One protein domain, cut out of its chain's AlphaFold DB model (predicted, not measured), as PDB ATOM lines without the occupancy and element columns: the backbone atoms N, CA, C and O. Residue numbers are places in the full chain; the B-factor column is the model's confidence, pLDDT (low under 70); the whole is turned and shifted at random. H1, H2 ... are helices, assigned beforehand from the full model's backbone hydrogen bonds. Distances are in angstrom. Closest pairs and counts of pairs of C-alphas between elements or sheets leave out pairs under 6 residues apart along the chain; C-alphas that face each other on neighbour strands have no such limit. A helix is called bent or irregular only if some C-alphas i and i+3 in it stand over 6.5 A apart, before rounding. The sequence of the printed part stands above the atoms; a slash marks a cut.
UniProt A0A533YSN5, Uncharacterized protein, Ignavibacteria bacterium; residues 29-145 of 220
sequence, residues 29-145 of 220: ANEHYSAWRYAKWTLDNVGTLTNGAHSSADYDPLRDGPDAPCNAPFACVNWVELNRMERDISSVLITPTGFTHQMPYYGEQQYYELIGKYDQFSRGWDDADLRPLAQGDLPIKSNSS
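Overview. This is residues 29 to 145 of the 220 residues of an uncharacterized protein of Ignavibacteria bacterium (UniProt A0A533YSN5). There is little regular structure: H2 and H3 lie side by side, short H5 packs on H2, and long loops surround them. Of 117 printed residues, 44 are in five named helices, H1 to H5 in chain order, with no named strand; the class is all helix. The whole is compact, with a radius of gyration of the C-alphas of 13.1 A and spans of 35 by 29 by 24 A.

Arrangement. H2, residues 35 to 49, touches H3, residues 79 to 91, at a shallow tilt of 30 degrees; the closest C-alphas, of Leu 49 and Ile 89, are 6.4 A apart. Residues 35 to 41 alone touch H5, residues 119 to 124, the C-alphas of Tyr 38 and Gly 124 coming closest at 4.1 A. H1, residues 29 to 32, and H4, residues 109 to 114, touch no helix. Every O i to N i+4 pair is within hydrogen-bond range in H3 and H4, 9 of 11 in H2, and in H5 0 of 2, beside 2 of 3 O i to N i+3 pairs.

Along the chain. H2 begins at C-alpha 35 (-22.359, 32.139, -15.494) and is 18.0 A long, H3 18.2 A; H5 ends at C-alpha 124 (-26.861, 33.641, -18.687). H2 and H5 are irregular: C-alphas 44 and 47 are 7.6 A apart, 120 and 123 7.3 A.

Size, cuts and confidence. The printed part has no cut. The links H2 to H3 and H3 to H4 are long. The pLDDT is under 70 at residues 65 to 69 and 94 to 95.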
ATOM      1  N   ALA A  29     -31.201  24.457 -14.226       96.75
ATOM      2  CA  ALA A  29     -30.255  25.573 -14.246       96.75
ATOM      3  C   ALA A  29     -28.843  25.131 -14.648       96.75
ATOM      4  O   ALA A  29     -28.198  25.817 -15.429       96.75
ATOM      5  N   ASN A  30     -28.362  23.991 -14.148       94.56
ATOM      6  CA  ASN A  30     -27.045  23.471 -14.522       94.56
ATOM      7  C   ASN A  30     -26.958  23.102 -16.014       94.56
ATOM      8  O   ASN A  30     -25.870  23.151 -16.580       94.56
ATOM      9  N   GLU A  31     -28.080  22.728 -16.630       95.12
ATOM     10  CA  GLU A  31     -28.169  22.391 -18.054       95.12
ATOM     11  C   GLU A  31     -28.313  23.626 -18.954       95.12
ATOM     12  O   GLU A  31     -27.814  23.603 -20.075       95.12
ATOM     13  N   HIS A  32     -28.970  24.689 -18.470       96.06
ATOM     14  CA  HIS A  32     -29.442  25.794 -19.319       96.06
ATOM     15  C   HIS A  32     -28.939  27.192 -18.955       96.06
ATOM     16  O   HIS A  32     -29.297  28.176 -19.613       96.06
ATOM     17  N   TYR A  33     -28.162  27.310 -17.881       95.88
ATOM     18  CA  TYR A  33     -27.614  28.576 -17.421       95.88
ATOM     19  C   TYR A  33     -26.089  28.546 -17.406       95.88
ATOM     20  O   TYR A  33     -25.467  27.662 -16.818       95.88
ATOM     21  N   SER A  34     -25.474  29.578 -17.980       94.69
ATOM     22  CA  SER A  34     -24.028  29.768 -17.985       94.69
ATOM     23  C   SER A  34     -23.639  31.082 -17.308       94.69
ATOM     24  O   SER A  34     -23.903  32.176 -17.816       94.69
ATOM     25  N   ALA A  35     -22.939  30.976 -16.170       94.88
ATOM     26  CA  ALA A  35     -22.359  32.139 -15.494       94.88
ATOM     27  C   ALA A  35     -21.299  32.831 -16.368       94.88
ATOM     28  O   ALA A  35     -21.177  34.054 -16.341       94.88
ATOM     29  N   TRP A  36     -20.580  32.061 -17.190       94.06
ATOM     30  CA  TRP A  36     -19.641  32.609 -18.166       94.06
ATOM     31  C   TRP A  36     -20.345  33.456 -19.224       94.06
ATOM     32  O   TRP A  36     -19.932  34.583 -19.478       94.06
ATOM     33  N   ARG A  37     -21.450  32.954 -19.796       93.81
ATOM     34  CA  ARG A  37     -22.246  33.685 -20.795       93.81
ATOM     35  C   ARG A  37     -22.763  35.004 -20.224       93.81
ATOM     36  O   ARG A  37     -22.653  36.042 -20.873       93.81
ATOM     37  N   TYR A  38     -23.266  34.965 -18.990       95.62
ATOM     38  CA  TYR A  38     -23.671  36.158 -18.255       95.62
ATOM     39  C   TYR A  38     -22.515  37.156 -18.071       95.62
ATOM     40  O   TYR A  38     -22.660  38.337 -18.398       95.62
ATOM     41  N   ALA A  39     -21.361  36.688 -17.586       95.81
ATOM     42  CA  ALA A  39     -20.187  37.524 -17.358       95.81
ATOM     43  C   ALA A  39     -19.673  38.156 -18.662       95.81
ATOM     44  O   ALA A  39     -19.414  39.356 -18.696       95.81
ATOM     45  N   LYS A  40     -19.602  37.376 -19.748       94.94
ATOM     46  CA  LYS A  40     -19.183  37.840 -21.076       94.94
ATOM     47  C   LYS A  40     -20.114  38.916 -21.620       94.94
ATOM     48  O   LYS A  40     -19.641  39.971 -22.026       94.94
ATOM     49  N   TRP A  41     -21.425  38.678 -21.588       95.25
ATOM     50  CA  TRP A  41     -22.395  39.673 -22.044       95.25
ATOM     51  C   TRP A  41     -22.312  40.955 -21.210       95.25
ATOM     52  O   TRP A  41     -22.359  42.052 -21.762       95.25
ATOM     53  N   THR A  42     -22.150  40.833 -19.892       96.06
ATOM     54  CA  THR A  42     -22.028  41.999 -19.005       96.06
ATOM     55  C   THR A  42     -20.763  42.800 -19.317       96.06
ATOM     56  O   THR A  42     -20.841  44.020 -19.432       96.06
ATOM     57  N   LEU A  43     -19.632  42.122 -19.537       96.44
ATOM     58  CA  LEU A  43     -18.365  42.738 -19.937       96.44
ATOM     59  C   LEU A  43     -18.489  43.484 -21.272       96.44
ATOM     60  O   LEU A  43     -18.073  44.636 -21.375       96.44
ATOM     61  N   ASP A  44     -19.107  42.860 -22.277       95.88
ATOM     62  CA  ASP A  44     -19.284  43.456 -23.608       95.88
ATOM     63  C   ASP A  44     -20.180  44.701 -23.586       95.88
ATOM     64  O   ASP A  44     -20.043  45.589 -24.427       95.88
ATOM     65  N   ASN A  45     -21.100  44.775 -22.621       95.06
ATOM     66  CA  ASN A  45     -22.090  45.844 -22.514       95.06
ATOM     67  C   ASN A  45     -21.795  46.834 -21.381       95.06
ATOM     68  O   ASN A  45     -22.593  47.749 -21.165       95.06
ATOM     69  N   VAL A  46     -20.660  46.708 -20.680       95.25
ATOM     70  CA  VAL A  46     -20.341  47.543 -19.511       95.25
ATOM     71  C   VAL A  46     -20.322  49.036 -19.845       95.25
ATOM     72  O   VAL A  46     -20.779  49.849 -19.046       95.25
ATOM     73  N   GLY A  47     -19.902  49.400 -21.062       94.44
ATOM     74  CA  GLY A  47     -19.956  50.779 -21.552       94.44
ATOM     75  C   GLY A  47     -21.374  51.344 -21.559       94.44
ATOM     76  O   GLY A  47     -21.616  52.399 -20.982       94.44
ATOM     77  N   THR A  48     -22.341  50.626 -22.132       93.06
ATOM     78  CA  THR A  48     -23.753  51.044 -22.112       93.06
ATOM     79  C   THR A  48     -24.323  51.005 -20.693       93.06
ATOM     80  O   THR A  48     -24.957  51.960 -20.253       93.06
ATOM     81  N   LEU A  49     -24.053  49.932 -19.940       92.81
ATOM     82  CA  LEU A  49     -24.540  49.751 -18.566       92.81
ATOM     83  C   LEU A  49     -24.087  50.867 -17.617       92.81
ATOM     84  O   LEU A  49     -24.759  51.136 -16.626       92.81
ATOM     85  N   THR A  50     -22.971  51.523 -17.931       93.00
ATOM     86  CA  THR A  50     -22.380  52.592 -17.118       93.00
ATOM     87  C   THR A  50     -22.452  53.964 -17.784       93.00
ATOM     88  O   THR A  50     -21.857  54.916 -17.282       93.00
ATOM     89  N   ASN A  51     -23.176  54.096 -18.904       90.81
ATOM     90  CA  ASN A  51     -23.238  55.321 -19.708       90.81
ATOM     91  C   ASN A  51     -21.836  55.895 -20.026       90.81
ATOM     92  O   ASN A  51     -21.596  57.100 -19.942       90.81
ATOM     93  N   GLY A  52     -20.890  55.006 -20.334       91.81
ATOM     94  CA  GLY A  52     -19.507  55.317 -20.679       91.81
ATOM     95  C   GLY A  52     -18.568  55.573 -19.499       91.81
ATOM     96  O   GLY A  52     -17.404  55.877 -19.741       91.81
ATOM     97  N   ALA A  53     -19.023  55.458 -18.244       93.12
ATOM     98  CA  ALA A  53     -18.150  55.642 -17.079       93.12
ATOM     99  C   ALA A  53     -17.084  54.539 -16.949       93.12
ATOM    100  O   ALA A  53     -16.009  54.792 -16.412       93.12
ATOM    101  N   HIS A  54     -17.375  53.341 -17.463       94.94
ATOM    102  CA  HIS A  54     -16.456  52.211 -17.506       94.94
ATOM    103  C   HIS A  54     -16.419  51.565 -18.893       94.94
ATOM    104  O   HIS A  54     -17.350  51.690 -19.690       94.94
ATOM    105  N   SER A  55     -15.348  50.829 -19.167       96.88
ATOM    106  CA  SER A  55     -15.141  50.072 -20.400       96.88
ATOM    107  C   SER A  55     -14.767  48.621 -20.104       96.88
ATOM    108  O   SER A  55     -14.388  48.274 -18.987       96.88
ATOM    109  N   SER A  56     -14.852  47.750 -21.111       95.88
ATOM    110  CA  SER A  56     -14.465  46.343 -20.954       95.88
ATOM    111  C   SER A  56     -12.983  46.166 -20.607       95.88
ATOM    112  O   SER A  56     -12.629  45.170 -19.991       95.88
ATOM    113  N   ALA A  57     -12.124  47.137 -20.937       96.69
ATOM    114  CA  ALA A  57     -10.704  47.110 -20.588       96.69
ATOM    115  C   ALA A  57     -10.441  47.274 -19.080       96.69
ATOM    116  O   ALA A  57      -9.343  46.968 -18.622       96.69
ATOM    117  N   ASP A  58     -11.434  47.735 -18.311       97.38
ATOM    118  CA  ASP A  58     -11.294  47.948 -16.869       97.38
ATOM    119  C   ASP A  58     -11.438  46.650 -16.062       97.38
ATOM    120  O   ASP A  58     -11.208  46.672 -14.853       97.38
ATOM    121  N   TYR A  59     -11.846  45.538 -16.685       97.31
ATOM    122  CA  TYR A  59     -12.234  44.307 -15.992       97.31
ATOM    123  C   TYR A  59     -11.657  43.056 -16.651       97.31
ATOM    124  O   TYR A  59     -11.538  42.979 -17.871       97.31
ATOM    125  N   ASP A  60     -11.396  42.037 -15.831       95.94
ATOM    126  CA  ASP A  60     -11.000  40.701 -16.289       95.94
ATOM    127  C   ASP A  60     -11.819  39.591 -15.586       95.94
ATOM    128  O   ASP A  60     -11.306  38.834 -14.748       95.94
ATOM    129  N   PRO A  61     -13.143  39.510 -15.844       95.12
ATOM    130  CA  PRO A  61     -14.013  38.527 -15.204       95.12
ATOM    131  C   PRO A  61     -13.869  37.115 -15.798       95.12
ATOM    132  O   PRO A  61     -14.501  36.187 -15.291       95.12
ATOM    133  N   LEU A  62     -13.065  36.925 -16.853       93.75
ATOM    134  CA  LEU A  62     -12.947  35.678 -17.611       93.75
ATOM    135  C   LEU A  62     -11.474  35.258 -17.723       93.75
ATOM    136  O   LEU A  62     -10.701  35.878 -18.437       93.75
ATOM    137  N   ARG A  63     -11.095  34.174 -17.042       85.31
ATOM    138  CA  ARG A  63      -9.712  33.672 -16.956       85.31
ATOM    139  C   ARG A  63      -9.229  32.972 -18.225       85.31
ATOM    140  O   ARG A  63      -8.028  32.948 -18.473       85.31
ATOM    141  N   ASP A  64     -10.153  32.407 -18.999       70.62
ATOM    142  CA  ASP A  64      -9.852  31.661 -20.221       70.62
ATOM    143  C   ASP A  64     -10.493  32.325 -21.447       70.62
ATOM    144  O   ASP A  64     -11.556  32.949 -21.363       70.62
ATOM    145  N   GLY A  65      -9.830  32.178 -22.599       61.03
ATOM    146  CA  GLY A  65     -10.288  32.705 -23.884       61.03
ATOM    147  C   GLY A  65     -11.619  32.098 -24.369       61.03
ATOM    148  O   GLY A  65     -12.084  31.096 -23.825       61.03
ATOM    149  N   PRO A  66     -12.224  32.679 -25.421       55.03
ATOM    150  CA  PRO A  66     -13.599  32.398 -25.863       55.03
ATOM    151  C   PRO A  66     -13.894  30.941 -26.267       55.03
ATOM    152  O   PRO A  66     -15.065  30.584 -26.370       55.03
ATOM    153  N   ASP A  67     -12.866  30.108 -26.460       56.12
ATOM    154  CA  ASP A  67     -12.979  28.740 -26.983       56.12
ATOM    155  C   ASP A  67     -12.772  27.634 -25.924       56.12
ATOM    156  O   ASP A  67     -12.858  26.446 -26.241       56.12
ATOM    157  N   ALA A  68     -12.496  27.982 -24.659       60.25
ATOM    158  CA  ALA A  68     -12.390  26.990 -23.588       60.25
ATOM    159  C   ALA A  68     -13.795  26.578 -23.097       60.25
ATOM    160  O   ALA A  68     -14.604  27.454 -22.782       60.25
ATOM    161  N   PRO A  69     -14.121  25.270 -22.987       66.31
ATOM    162  CA  PRO A  69     -15.427  24.836 -22.500       66.31
ATOM    163  C   PRO A  69     -15.606  25.244 -21.033       66.31
ATOM    164  O   PRO A  69     -15.115  24.577 -20.122       66.31
ATOM    165  N   CYS A  70     -16.326  26.341 -20.795       83.56
ATOM    166  CA  CYS A  70     -16.611  26.828 -19.453       83.56
ATOM    167  C   CYS A  70     -17.967  26.339 -18.954       83.56
ATOM    168  O   CYS A  70     -18.945  27.082 -18.866       83.56
ATOM    169  N   ASN A  71     -17.999  25.053 -18.629       83.44
ATOM    170  CA  ASN A  71     -19.140  24.423 -17.981       83.44
ATOM    171  C   ASN A  71     -19.063  24.616 -16.466       83.44
ATOM    172  O   ASN A  71     -17.994  24.909 -15.922       83.44
ATOM    173  N   ALA A  72     -20.185  24.397 -15.779       84.25
ATOM    174  CA  ALA A  72     -20.215  24.269 -14.328       84.25
ATOM    175  C   ALA A  72     -19.076  23.338 -13.841       84.25
ATOM    176  O   ALA A  72     -18.889  22.260 -14.414       84.25
ATOM    177  N   PRO A  73     -18.283  23.734 -12.825       89.19
ATOM    178  CA  PRO A  73     -18.503  24.837 -11.877       89.19
ATOM    179  C   PRO A  73     -17.973  26.219 -12.321       89.19
ATOM    180  O   PRO A  73     -17.750  27.091 -11.485       89.19
ATOM    181  N   PHE A  74     -17.765  26.435 -13.621       91.50
ATOM    182  CA  PHE A  74     -17.311  27.694 -14.220       91.50
ATOM    183  C   PHE A  74     -15.944  28.151 -13.694       91.50
ATOM    184  O   PHE A  74     -15.758  29.307 -13.325       91.50
ATOM    185  N   ALA A  75     -14.963  27.243 -13.676       89.56
ATOM    186  CA  ALA A  75     -13.599  27.539 -13.213       89.56
ATOM    187  C   ALA A  75     -12.927  28.695 -13.982       89.56
ATOM    188  O   ALA A  75     -12.043  29.367 -13.446       89.56
ATOM    189  N   CYS A  76     -13.381  28.944 -15.210       90.12
ATOM    190  CA  CYS A  76     -12.913  30.040 -16.041       90.12
ATOM    191  C   CYS A  76     -13.483  31.414 -15.618       90.12
ATOM    192  O   CYS A  76     -13.008  32.441 -16.089       90.12
ATOM    193  N   VAL A  77     -14.513  31.474 -14.765       93.25
ATOM    194  CA  VAL A  77     -15.090  32.741 -14.298       93.25
ATOM    195  C   VAL A  77     -14.296  33.233 -13.097       93.25
ATOM    196  O   VAL A  77     -14.180  32.565 -12.066       93.25
ATOM    197  N   ASN A  78     -13.755  34.441 -13.210       94.94
ATOM    198  CA  ASN A  78     -13.173  35.149 -12.087       94.94
ATOM    199  C   ASN A  78     -14.282  35.856 -11.297       94.94
ATOM    200  O   ASN A  78     -14.563  37.032 -11.515       94.94
ATOM    201  N   TRP A  79     -14.911  35.129 -10.372       94.94
ATOM    202  CA  TRP A  79     -16.038  35.616  -9.565       94.94
ATOM    203  C   TRP A  79     -15.750  36.935  -8.838       94.94
ATOM    204  O   TRP A  79     -16.620  37.796  -8.758       94.94
ATOM    205  N   VAL A  80     -14.514  37.133  -8.366       96.31
ATOM    206  CA  VAL A  80     -14.109  38.367  -7.675       96.31
ATOM    207  C   VAL A  80     -14.173  39.572  -8.615       96.31
ATOM    208  O   VAL A  80     -14.733  40.604  -8.244       96.31
ATOM    209  N   GLU A  81     -13.644  39.429  -9.832       97.19
ATOM    210  CA  GLU A  81     -13.688  40.485 -10.850       97.19
ATOM    211  C   GLU A  81     -15.100  40.680 -11.410       97.19
ATOM    212  O   GLU A  81     -15.525  41.820 -11.586       97.19
ATOM    213  N   LEU A  82     -15.873  39.601 -11.593       97.38
ATOM    214  CA  LEU A  82     -17.291  39.693 -11.954       97.38
ATOM    215  C   LEU A  82     -18.066  40.517 -10.920       97.38
ATOM    216  O   LEU A  82     -18.723  41.493 -11.272       97.38
ATOM    217  N   ASN A  83     -17.938  40.186  -9.634       97.69
ATOM    218  CA  ASN A  83     -18.638  40.914  -8.582       97.69
ATOM    219  C   ASN A  83     -18.126  42.345  -8.402       97.69
ATOM    220  O   ASN A  83     -18.871  43.193  -7.904       97.69
ATOM    221  N   ARG A  84     -16.868  42.637  -8.763       97.75
ATOM    222  CA  ARG A  84     -16.356  44.012  -8.815       97.75
ATOM    223  C   ARG A  84     -17.043  44.801  -9.922       97.75
ATOM    224  O   ARG A  84     -17.613  45.844  -9.624       97.75
ATOM    225  N   MET A  85     -17.083  44.255 -11.135       97.44
ATOM    226  CA  MET A  85     -17.781  44.854 -12.271       97.44
ATOM    227  C   MET A  85     -19.259  45.127 -11.960       97.44
ATOM    228  O   MET A  85     -19.751  46.221 -12.218       97.44
ATOM    229  N   GLU A  86     -19.963  44.178 -11.340       96.62
ATOM    230  CA  GLU A  86     -21.367  44.351 -10.937       96.62
ATOM    231  C   GLU A  86     -21.567  45.502  -9.934       96.62
ATOM    232  O   GLU A  86     -22.548  46.241 -10.038       96.62
ATOM    233  N   ARG A  87     -20.646  45.682  -8.972       95.50
ATOM    234  CA  ARG A  87     -20.699  46.812  -8.021       95.50
ATOM    235  C   ARG A  87     -20.488  48.138  -8.720       95.50
ATOM    236  O   ARG A  87     -21.236  49.076  -8.456       95.50
ATOM    237  N   ASP A  88     -19.496  48.195  -9.597       95.25
ATOM    238  CA  ASP A  88     -19.148  49.411 -10.318       95.25
ATOM    239  C   ASP A  88     -20.334  49.828 -11.210       95.25
ATOM    240  O   ASP A  88     -20.794  50.967 -11.113       95.25
ATOM    241  N   ILE A  89     -20.966  48.879 -11.920       93.88
ATOM    242  CA  ILE A  89     -22.222  49.100 -12.664       93.88
ATOM    243  C   ILE A  89     -23.353  49.596 -11.750       93.88
ATOM    244  O   ILE A  89     -24.046  50.556 -12.085       93.88
ATOM    245  N   SER A  90     -23.553  48.960 -10.593       92.00
ATOM    246  CA  SER A  90     -24.608  49.342  -9.645       92.00
ATOM    247  C   SER A  90     -24.386  50.720  -9.007       92.00
ATOM    248  O   SER A  90     -25.342  51.300  -8.489       92.00
ATOM    249  N   SER A  91     -23.155  51.236  -8.997       90.50
ATOM    250  CA  SER A  91     -22.804  52.513  -8.361       90.50
ATOM    251  C   SER A  91     -23.095  53.742  -9.233       90.50
ATOM    252  O   SER A  91     -23.127  54.867  -8.730       90.50
ATOM    253  N   VAL A  92     -23.338  53.545 -10.532       87.06
ATOM    254  CA  VAL A  92     -23.585  54.637 -11.480       87.06
ATOM    255  C   VAL A  92     -24.978  55.238 -11.251       87.06
ATOM    256  O   VAL A  92     -26.003  54.595 -11.461       87.06
ATOM    257  N   LEU A  93     -25.026  56.514 -10.855       70.06
ATOM    258  CA  LEU A  93     -26.245  57.202 -10.386       70.06
ATOM    259  C   LEU A  93     -27.208  57.672 -11.494       70.06
ATOM    260  O   LEU A  93     -28.224  58.303 -11.204       70.06
ATOM    261  N   ILE A  94     -26.880  57.434 -12.763       64.75
ATOM    262  CA  ILE A  94     -27.457  58.186 -13.889       64.75
ATOM    263  C   ILE A  94     -28.633  57.445 -14.552       64.75
ATOM    264  O   ILE A  94     -29.423  58.046 -15.278       64.75
ATOM    265  N   THR A  95     -28.795  56.136 -14.327       61.72
ATOM    266  CA  THR A  95     -29.892  55.327 -14.897       61.72
ATOM    267  C   THR A  95     -30.135  54.102 -14.011       61.72
ATOM    268  O   THR A  95     -29.159  53.526 -13.534       61.72
ATOM    269  N   PRO A  96     -31.386  53.652 -13.777       71.00
ATOM    270  CA  PRO A  96     -31.619  52.346 -13.171       71.00
ATOM    271  C   PRO A  96     -31.094  51.265 -14.123       71.00
ATOM    272  O   PRO A  96     -31.775  50.845 -15.054       71.00
ATOM    273  N   THR A  97     -29.858  50.827 -13.897       73.00
ATOM    274  CA  THR A  97     -29.170  49.806 -14.704       73.00
ATOM    275  C   THR A  97     -29.878  48.449 -14.624       73.00
ATOM    276  O   THR A  97     -29.761  47.613 -15.518       73.00
ATOM    277  N   GLY A  98     -30.648  48.232 -13.553       81.75
ATOM    278  CA  GLY A  98     -31.238  46.945 -13.200       81.75
ATOM    279  C   GLY A  98     -30.296  46.062 -12.376       81.75
ATOM    280  O   GLY A  98     -30.746  45.035 -11.872       81.75
ATOM    281  N   PHE A  99     -29.035  46.469 -12.183       91.12
ATOM    282  CA  PHE A  99     -28.093  45.790 -11.296       91.12
ATOM    283  C   PHE A  99     -28.372  46.185  -9.849       91.12
ATOM    284  O   PHE A  99     -28.314  47.353  -9.478       91.12
ATOM    285  N   THR A 100     -28.716  45.188  -9.046       90.88
ATOM    286  CA  THR A 100     -29.097  45.332  -7.634       90.88
ATOM    287  C   THR A 100     -28.421  44.297  -6.741       90.88
ATOM    288  O   THR A 100     -28.352  44.482  -5.531       90.88
ATOM    289  N   HIS A 101     -27.933  43.207  -7.331       94.75
ATOM    290  CA  HIS A 101     -27.289  42.101  -6.635       94.75
ATOM    291  C   HIS A 101     -25.986  41.729  -7.332       94.75
ATOM    292  O   HIS A 101     -25.751  42.104  -8.481       94.75
ATOM    293  N   GLN A 102     -25.169  40.956  -6.632       96.25
ATOM    294  CA  GLN A 102     -23.987  40.318  -7.188       96.25
ATOM    295  C   GLN A 102     -24.293  38.863  -7.497       96.25
ATOM    296  O   GLN A 102     -25.089  38.240  -6.790       96.25
ATOM    297  N   MET A 103     -23.650  38.324  -8.523       96.12
ATOM    298  CA  MET A 103     -23.708  36.903  -8.812       96.12
ATOM    299  C   MET A 103     -23.069  36.104  -7.657       96.12
ATOM    300  O   MET A 103     -21.871  36.270  -7.413       96.12
ATOM    301  N   PRO A 104     -23.818  35.228  -6.961       95.25
ATOM    302  CA  PRO A 104     -23.262  34.358  -5.928       95.25
ATOM    303  C   PRO A 104     -22.391  33.267  -6.550       95.25
ATOM    304  O   PRO A 104     -22.481  32.998  -7.751       95.25
ATOM    305  N   TYR A 105     -21.576  32.597  -5.741       94.69
ATOM    306  CA  TYR A 105     -20.729  31.522  -6.252       94.69
ATOM    307  C   TYR A 105     -21.570  30.325  -6.699       94.69
ATOM    308  O   TYR A 105     -22.587  29.980  -6.089       94.69
ATOM    309  N   TYR A 106     -21.126  29.656  -7.764       95.12
ATOM    310  CA  TYR A 106     -21.775  28.440  -8.246       95.12
ATOM    311  C   TYR A 106     -21.946  27.402  -7.124       95.12
ATOM    312  O   TYR A 106     -21.018  27.123  -6.367       95.12
ATOM    313  N   GLY A 107     -23.137  26.804  -7.052       92.12
ATOM    314  CA  GLY A 107     -23.486  25.789  -6.056       92.12
ATOM    315  C   GLY A 107     -24.086  26.342  -4.759       92.12
ATOM    316  O   GLY A 107     -24.677  25.578  -3.998       92.12
ATOM    317  N   GLU A 108     -24.011  27.652  -4.508       95.06
ATOM    318  CA  GLU A 108     -24.689  28.260  -3.362       95.06
ATOM    319  C   GLU A 108     -26.213  28.274  -3.550       95.06
ATOM    320  O   GLU A 108     -26.729  28.447  -4.655       95.06
ATOM    321  N   GLN A 109     -26.969  28.178  -2.451       93.12
ATOM    322  CA  GLN A 109     -28.431  28.310  -2.504       93.12
ATOM    323  C   GLN A 109     -28.852  29.645  -3.141       93.12
ATOM    324  O   GLN A 109     -29.808  29.690  -3.917       93.12
ATOM    325  N   GLN A 110     -28.112  30.718  -2.846       96.19
ATOM    326  CA  GLN A 110     -28.378  32.041  -3.403       96.19
ATOM    327  C   GLN A 110     -28.142  32.091  -4.914       96.19
ATOM    328  O   GLN A 110     -28.900  32.766  -5.601       96.19
ATOM    329  N   TYR A 111     -27.170  31.353  -5.459       97.06
ATOM    330  CA  TYR A 111     -26.933  31.303  -6.905       97.06
ATOM    331  C   TYR A 111     -28.195  30.852  -7.639       97.06
ATOM    332  O   TYR A 111     -28.747  31.580  -8.464       97.06
ATOM    333  N   TYR A 112     -28.733  29.700  -7.238       97.12
ATOM    334  CA  TYR A 112     -29.978  29.187  -7.795       97.12
ATOM    335  C   TYR A 112     -31.173  30.099  -7.491       97.12
ATOM    336  O   TYR A 112     -32.146  30.129  -8.251       97.12
ATOM    337  N   GLU A 113     -31.125  30.880  -6.410       95.56
ATOM    338  CA  GLU A 113     -32.162  31.864  -6.155       95.56
ATOM    339  C   GLU A 113     -32.141  33.036  -7.141       95.56
ATOM    340  O   GLU A 113     -33.176  33.416  -7.697       95.56
ATOM    341  N   LEU A 114     -30.984  33.647  -7.334       96.69
ATOM    342  CA  LEU A 114     -30.920  34.940  -7.991       96.69
ATOM    343  C   LEU A 114     -31.093  34.824  -9.511       96.69
ATOM    344  O   LEU A 114     -31.843  35.620 -10.086       96.69
ATOM    345  N   ILE A 115     -30.531  33.784 -10.143       97.06
ATOM    346  CA  ILE A 115     -30.533  33.593 -11.612       97.06
ATOM    347  C   ILE A 115     -31.929  33.483 -12.247       97.06
ATOM    348  O   ILE A 115     -32.082  33.690 -13.450       97.06
ATOM    349  N   GLY A 116     -32.949  33.167 -11.442       94.81
ATOM    350  CA  GLY A 116     -34.351  33.062 -11.860       94.81
ATOM    351  C   GLY A 116     -35.283  34.113 -11.270       94.81
ATOM    352  O   GLY A 116     -36.494  33.995 -11.427       94.81
ATOM    353  N   LYS A 117     -34.752  35.074 -10.509       94.31
ATOM    354  CA  LYS A 117     -35.546  36.070  -9.773       94.31
ATOM    355  C   LYS A 117     -35.318  37.486 -10.285       94.31
ATOM    356  O   LYS A 117     -36.262  38.270 -10.306       94.31
ATOM    357  N   TYR A 118     -34.097  37.808 -10.708       95.12
ATOM    358  CA  TYR A 118     -33.744  39.153 -11.157       95.12
ATOM    359  C   TYR A 118     -33.393  39.170 -12.642       95.12
ATOM    360  O   TYR A 118     -32.519  38.427 -13.090       95.12
ATOM    361  N   ASP A 119     -34.032  40.080 -13.384       94.50
ATOM    362  CA  ASP A 119     -33.814  40.284 -14.822       94.50
ATOM    363  C   ASP A 119     -32.334  40.519 -15.169       94.50
ATOM    364  O   ASP A 119     -31.896  40.131 -16.252       94.50
ATOM    365  N   GLN A 120     -31.542  41.099 -14.254       93.31
ATOM    366  CA  GLN A 120     -30.107  41.332 -14.464       93.31
ATOM    367  C   GLN A 120     -29.348  40.053 -14.829       93.31
ATOM    368  O   GLN A 120     -28.440  40.099 -15.648       93.31
ATOM    369  N   PHE A 121     -29.745  38.901 -14.282       96.19
ATOM    370  CA  PHE A 121     -29.057  37.632 -14.503       96.19
ATOM    371  C   PHE A 121     -29.567  36.889 -15.738       96.19
ATOM    372  O   PHE A 121     -29.027  35.838 -16.081       96.19
ATOM    373  N   SER A 122     -30.577  37.424 -16.433       95.38
ATOM    374  CA  SER A 122     -31.258  36.751 -17.545       95.38
ATOM    375  C   SER A 122     -30.333  36.372 -18.703       95.38
ATOM    376  O   SER A 122     -30.580  35.390 -19.391       95.38
ATOM    377  N   ARG A 123     -29.232  37.103 -18.899       95.00
ATOM    378  CA  ARG A 123     -28.321  36.920 -20.041       95.00
ATOM    379  C   ARG A 123     -27.468  35.652 -19.965       95.00
ATOM    380  O   ARG A 123     -26.836  35.294 -20.953       95.00
ATOM    381  N   GLY A 124     -27.489  34.954 -18.829       95.25
ATOM    382  CA  GLY A 124     -26.861  33.641 -18.687       95.25
ATOM    383  C   GLY A 124     -27.688  32.470 -19.224       95.25
ATOM    384  O   GLY A 124     -27.114  31.405 -19.420       95.25
ATOM    385  N   TRP A 125     -28.990  32.639 -19.489       97.06
ATOM    386  CA  TRP A 125     -29.841  31.568 -20.027       97.06
ATOM    387  C   TRP A 125     -29.577  31.322 -21.518       97.06
ATOM    388  O   TRP A 125     -29.344  32.273 -22.269       97.06
ATOM    389  N   ASP A 126     -29.643  30.063 -21.958       95.81
ATOM    390  CA  ASP A 126     -29.293  29.649 -23.329       95.81
ATOM    391  C   ASP A 126     -30.047  30.406 -24.433       95.81
ATOM    392  O   ASP A 126     -29.480  30.718 -25.487       95.81
ATOM    393  N   ASP A 127     -31.310  30.740 -24.188       96.31
ATOM    394  CA  ASP A 127     -32.206  31.411 -25.129       96.31
ATOM    395  C   ASP A 127     -32.294  32.931 -24.911       96.31
ATOM    396  O   ASP A 127     -33.112  33.606 -25.535       96.31
ATOM    397  N   ALA A 128     -31.464  33.489 -24.028       94.44
ATOM    398  CA  ALA A 128     -31.447  34.922 -23.787       94.44
ATOM    399  C   ALA A 128     -30.947  35.689 -25.016       94.44
ATOM    400  O   ALA A 128     -29.929  35.328 -25.609       94.44
ATOM    401  N   ASP A 129     -31.600  36.803 -25.348       91.25
ATOM    402  CA  ASP A 129     -31.117  37.709 -26.390       91.25
ATOM    403  C   ASP A 129     -29.770  38.325 -25.977       91.25
ATOM    404  O   ASP A 129     -29.673  38.985 -24.941       91.25
ATOM    405  N   LEU A 130     -28.723  38.074 -26.766       91.62
ATOM    406  CA  LEU A 130     -27.367  38.575 -26.521       91.62
ATOM    407  C   LEU A 130     -26.998  39.759 -27.417       91.62
ATOM    408  O   LEU A 130     -25.820  40.115 -27.488       91.62
ATOM    409  N   ARG A 131     -27.964  40.372 -28.113       91.44
ATOM    410  CA  ARG A 131     -27.678  41.556 -28.926       91.44
ATOM    411  C   ARG A 131     -27.014  42.656 -28.080       91.44
ATOM    412  O   ARG A 131     -27.279  42.741 -26.874       91.44
ATOM    413  N   PRO A 132     -26.195  43.521 -28.703       90.69
ATOM    414  CA  PRO A 132     -25.671  44.701 -28.035       90.69
ATOM    415  C   PRO A 132     -26.795  45.525 -27.399       90.69
ATOM    416  O   PRO A 132     -27.845  45.757 -28.010       90.69
ATOM    417  N   LEU A 133     -26.565  45.946 -26.160       90.88
ATOM    418  CA  LEU A 133     -27.492  46.733 -25.366       90.88
ATOM    419  C   LEU A 133     -27.469  48.191 -25.835       90.88
ATOM    420  O   LEU A 133     -26.398  48.799 -25.930       90.88
ATOM    421  N   ALA A 134     -28.645  48.771 -26.073       89.88
ATOM    422  CA  ALA A 134     -28.807  50.208 -26.269       89.88
ATOM    423  C   ALA A 134     -29.315  50.876 -24.982       89.88
ATOM    424  O   ALA A 134     -29.980  50.245 -24.164       89.88
ATOM    425  N   GLN A 135     -29.071  52.182 -24.813       85.12
ATOM    426  CA  GLN A 135     -29.486  52.912 -23.601       85.12
ATOM    427  C   GLN A 135     -31.004  52.839 -23.344       85.12
ATOM    428  O   GLN A 135     -31.439  52.820 -22.196       85.12
ATOM    429  N   GLY A 136     -31.814  52.766 -24.409       86.00
ATOM    430  CA  GLY A 136     -33.273  52.634 -24.322       86.00
ATOM    431  C   GLY A 136     -33.774  51.256 -23.871       86.00
ATOM    432  O   GLY A 136     -34.960  51.118 -23.597       86.00
ATOM    433  N   ASP A 137     -32.893  50.257 -23.775       87.38
ATOM    434  CA  ASP A 137     -33.222  48.908 -23.297       87.38
ATOM    435  C   ASP A 137     -33.109  48.773 -21.764       87.38
ATOM    436  O   ASP A 137     -33.296  47.682 -21.221       87.38
ATOM    437  N   LEU A 138     -32.759  49.857 -21.060       88.38
ATOM    438  CA  LEU A 138     -32.614  49.888 -19.605       88.38
ATOM    439  C   LEU A 138     -33.924  50.294 -18.899       88.38
ATOM    440  O   LEU A 138     -34.636  51.172 -19.391       88.38
ATOM    441  N   PRO A 139     -34.230  49.734 -17.708       88.12
ATOM    442  CA  PRO A 139     -33.504  48.660 -17.020       88.12
ATOM    443  C   PRO A 139     -33.627  47.321 -17.755       88.12
ATOM    444  O   PRO A 139     -34.632  47.076 -18.420       88.12
ATOM    445  N   ILE A 140     -32.640  46.434 -17.574       87.62
ATOM    446  CA  ILE A 140     -32.645  45.098 -18.188       87.62
ATOM    447  C   ILE A 140     -33.971  44.385 -17.904       87.62
ATOM    448  O   ILE A 140     -34.423  44.319 -16.757       87.62
ATOM    449  N   LYS A 141     -34.554  43.810 -18.957       90.12
ATOM    450  CA  LYS A 141     -35.697  42.899 -18.893       90.12
ATOM    451  C   LYS A 141     -35.359  41.573 -19.545       90.12
ATOM    452  O   LYS A 141     -34.810  41.547 -20.650       90.12
ATOM    453  N   SER A 142     -35.687  40.484 -18.852       88.56
ATOM    454  CA  SER A 142     -35.575  39.149 -19.421       88.56
ATOM    455  C   SER A 142     -36.570  38.989 -20.566       88.56
ATOM    456  O   SER A 142     -37.731  39.375 -20.462       88.56
ATOM    457  N   ASN A 143     -36.115  38.392 -21.661       86.38
ATOM    458  CA  ASN A 143     -36.962  37.860 -22.728       86.38
ATOM    459  C   ASN A 143     -36.737  36.353 -22.936       86.38
ATOM    460  O   ASN A 143     -37.225  35.785 -23.907       86.38
ATOM    461  N   SER A 144     -36.004  35.722 -22.016       95.69
ATOM    462  CA  SER A 144     -35.679  34.301 -22.041       95.69
ATOM    463  C   SER A 144     -36.883  33.481 -21.573       95.69
ATOM    464  O   SER A 144     -37.392  33.661 -20.464       95.69
ATOM    465  N   SER A 145     -37.339  32.558 -22.415       97.38
ATOM    466  CA  SER A 145     -38.362  31.576 -22.056       97.38
ATOM    467  C   SER A 145     -37.858  30.602 -20.987       97.38
ATOM    468  O   SER A 145     -38.615  30.273 -20.072       97.38
TER     469      SER A 145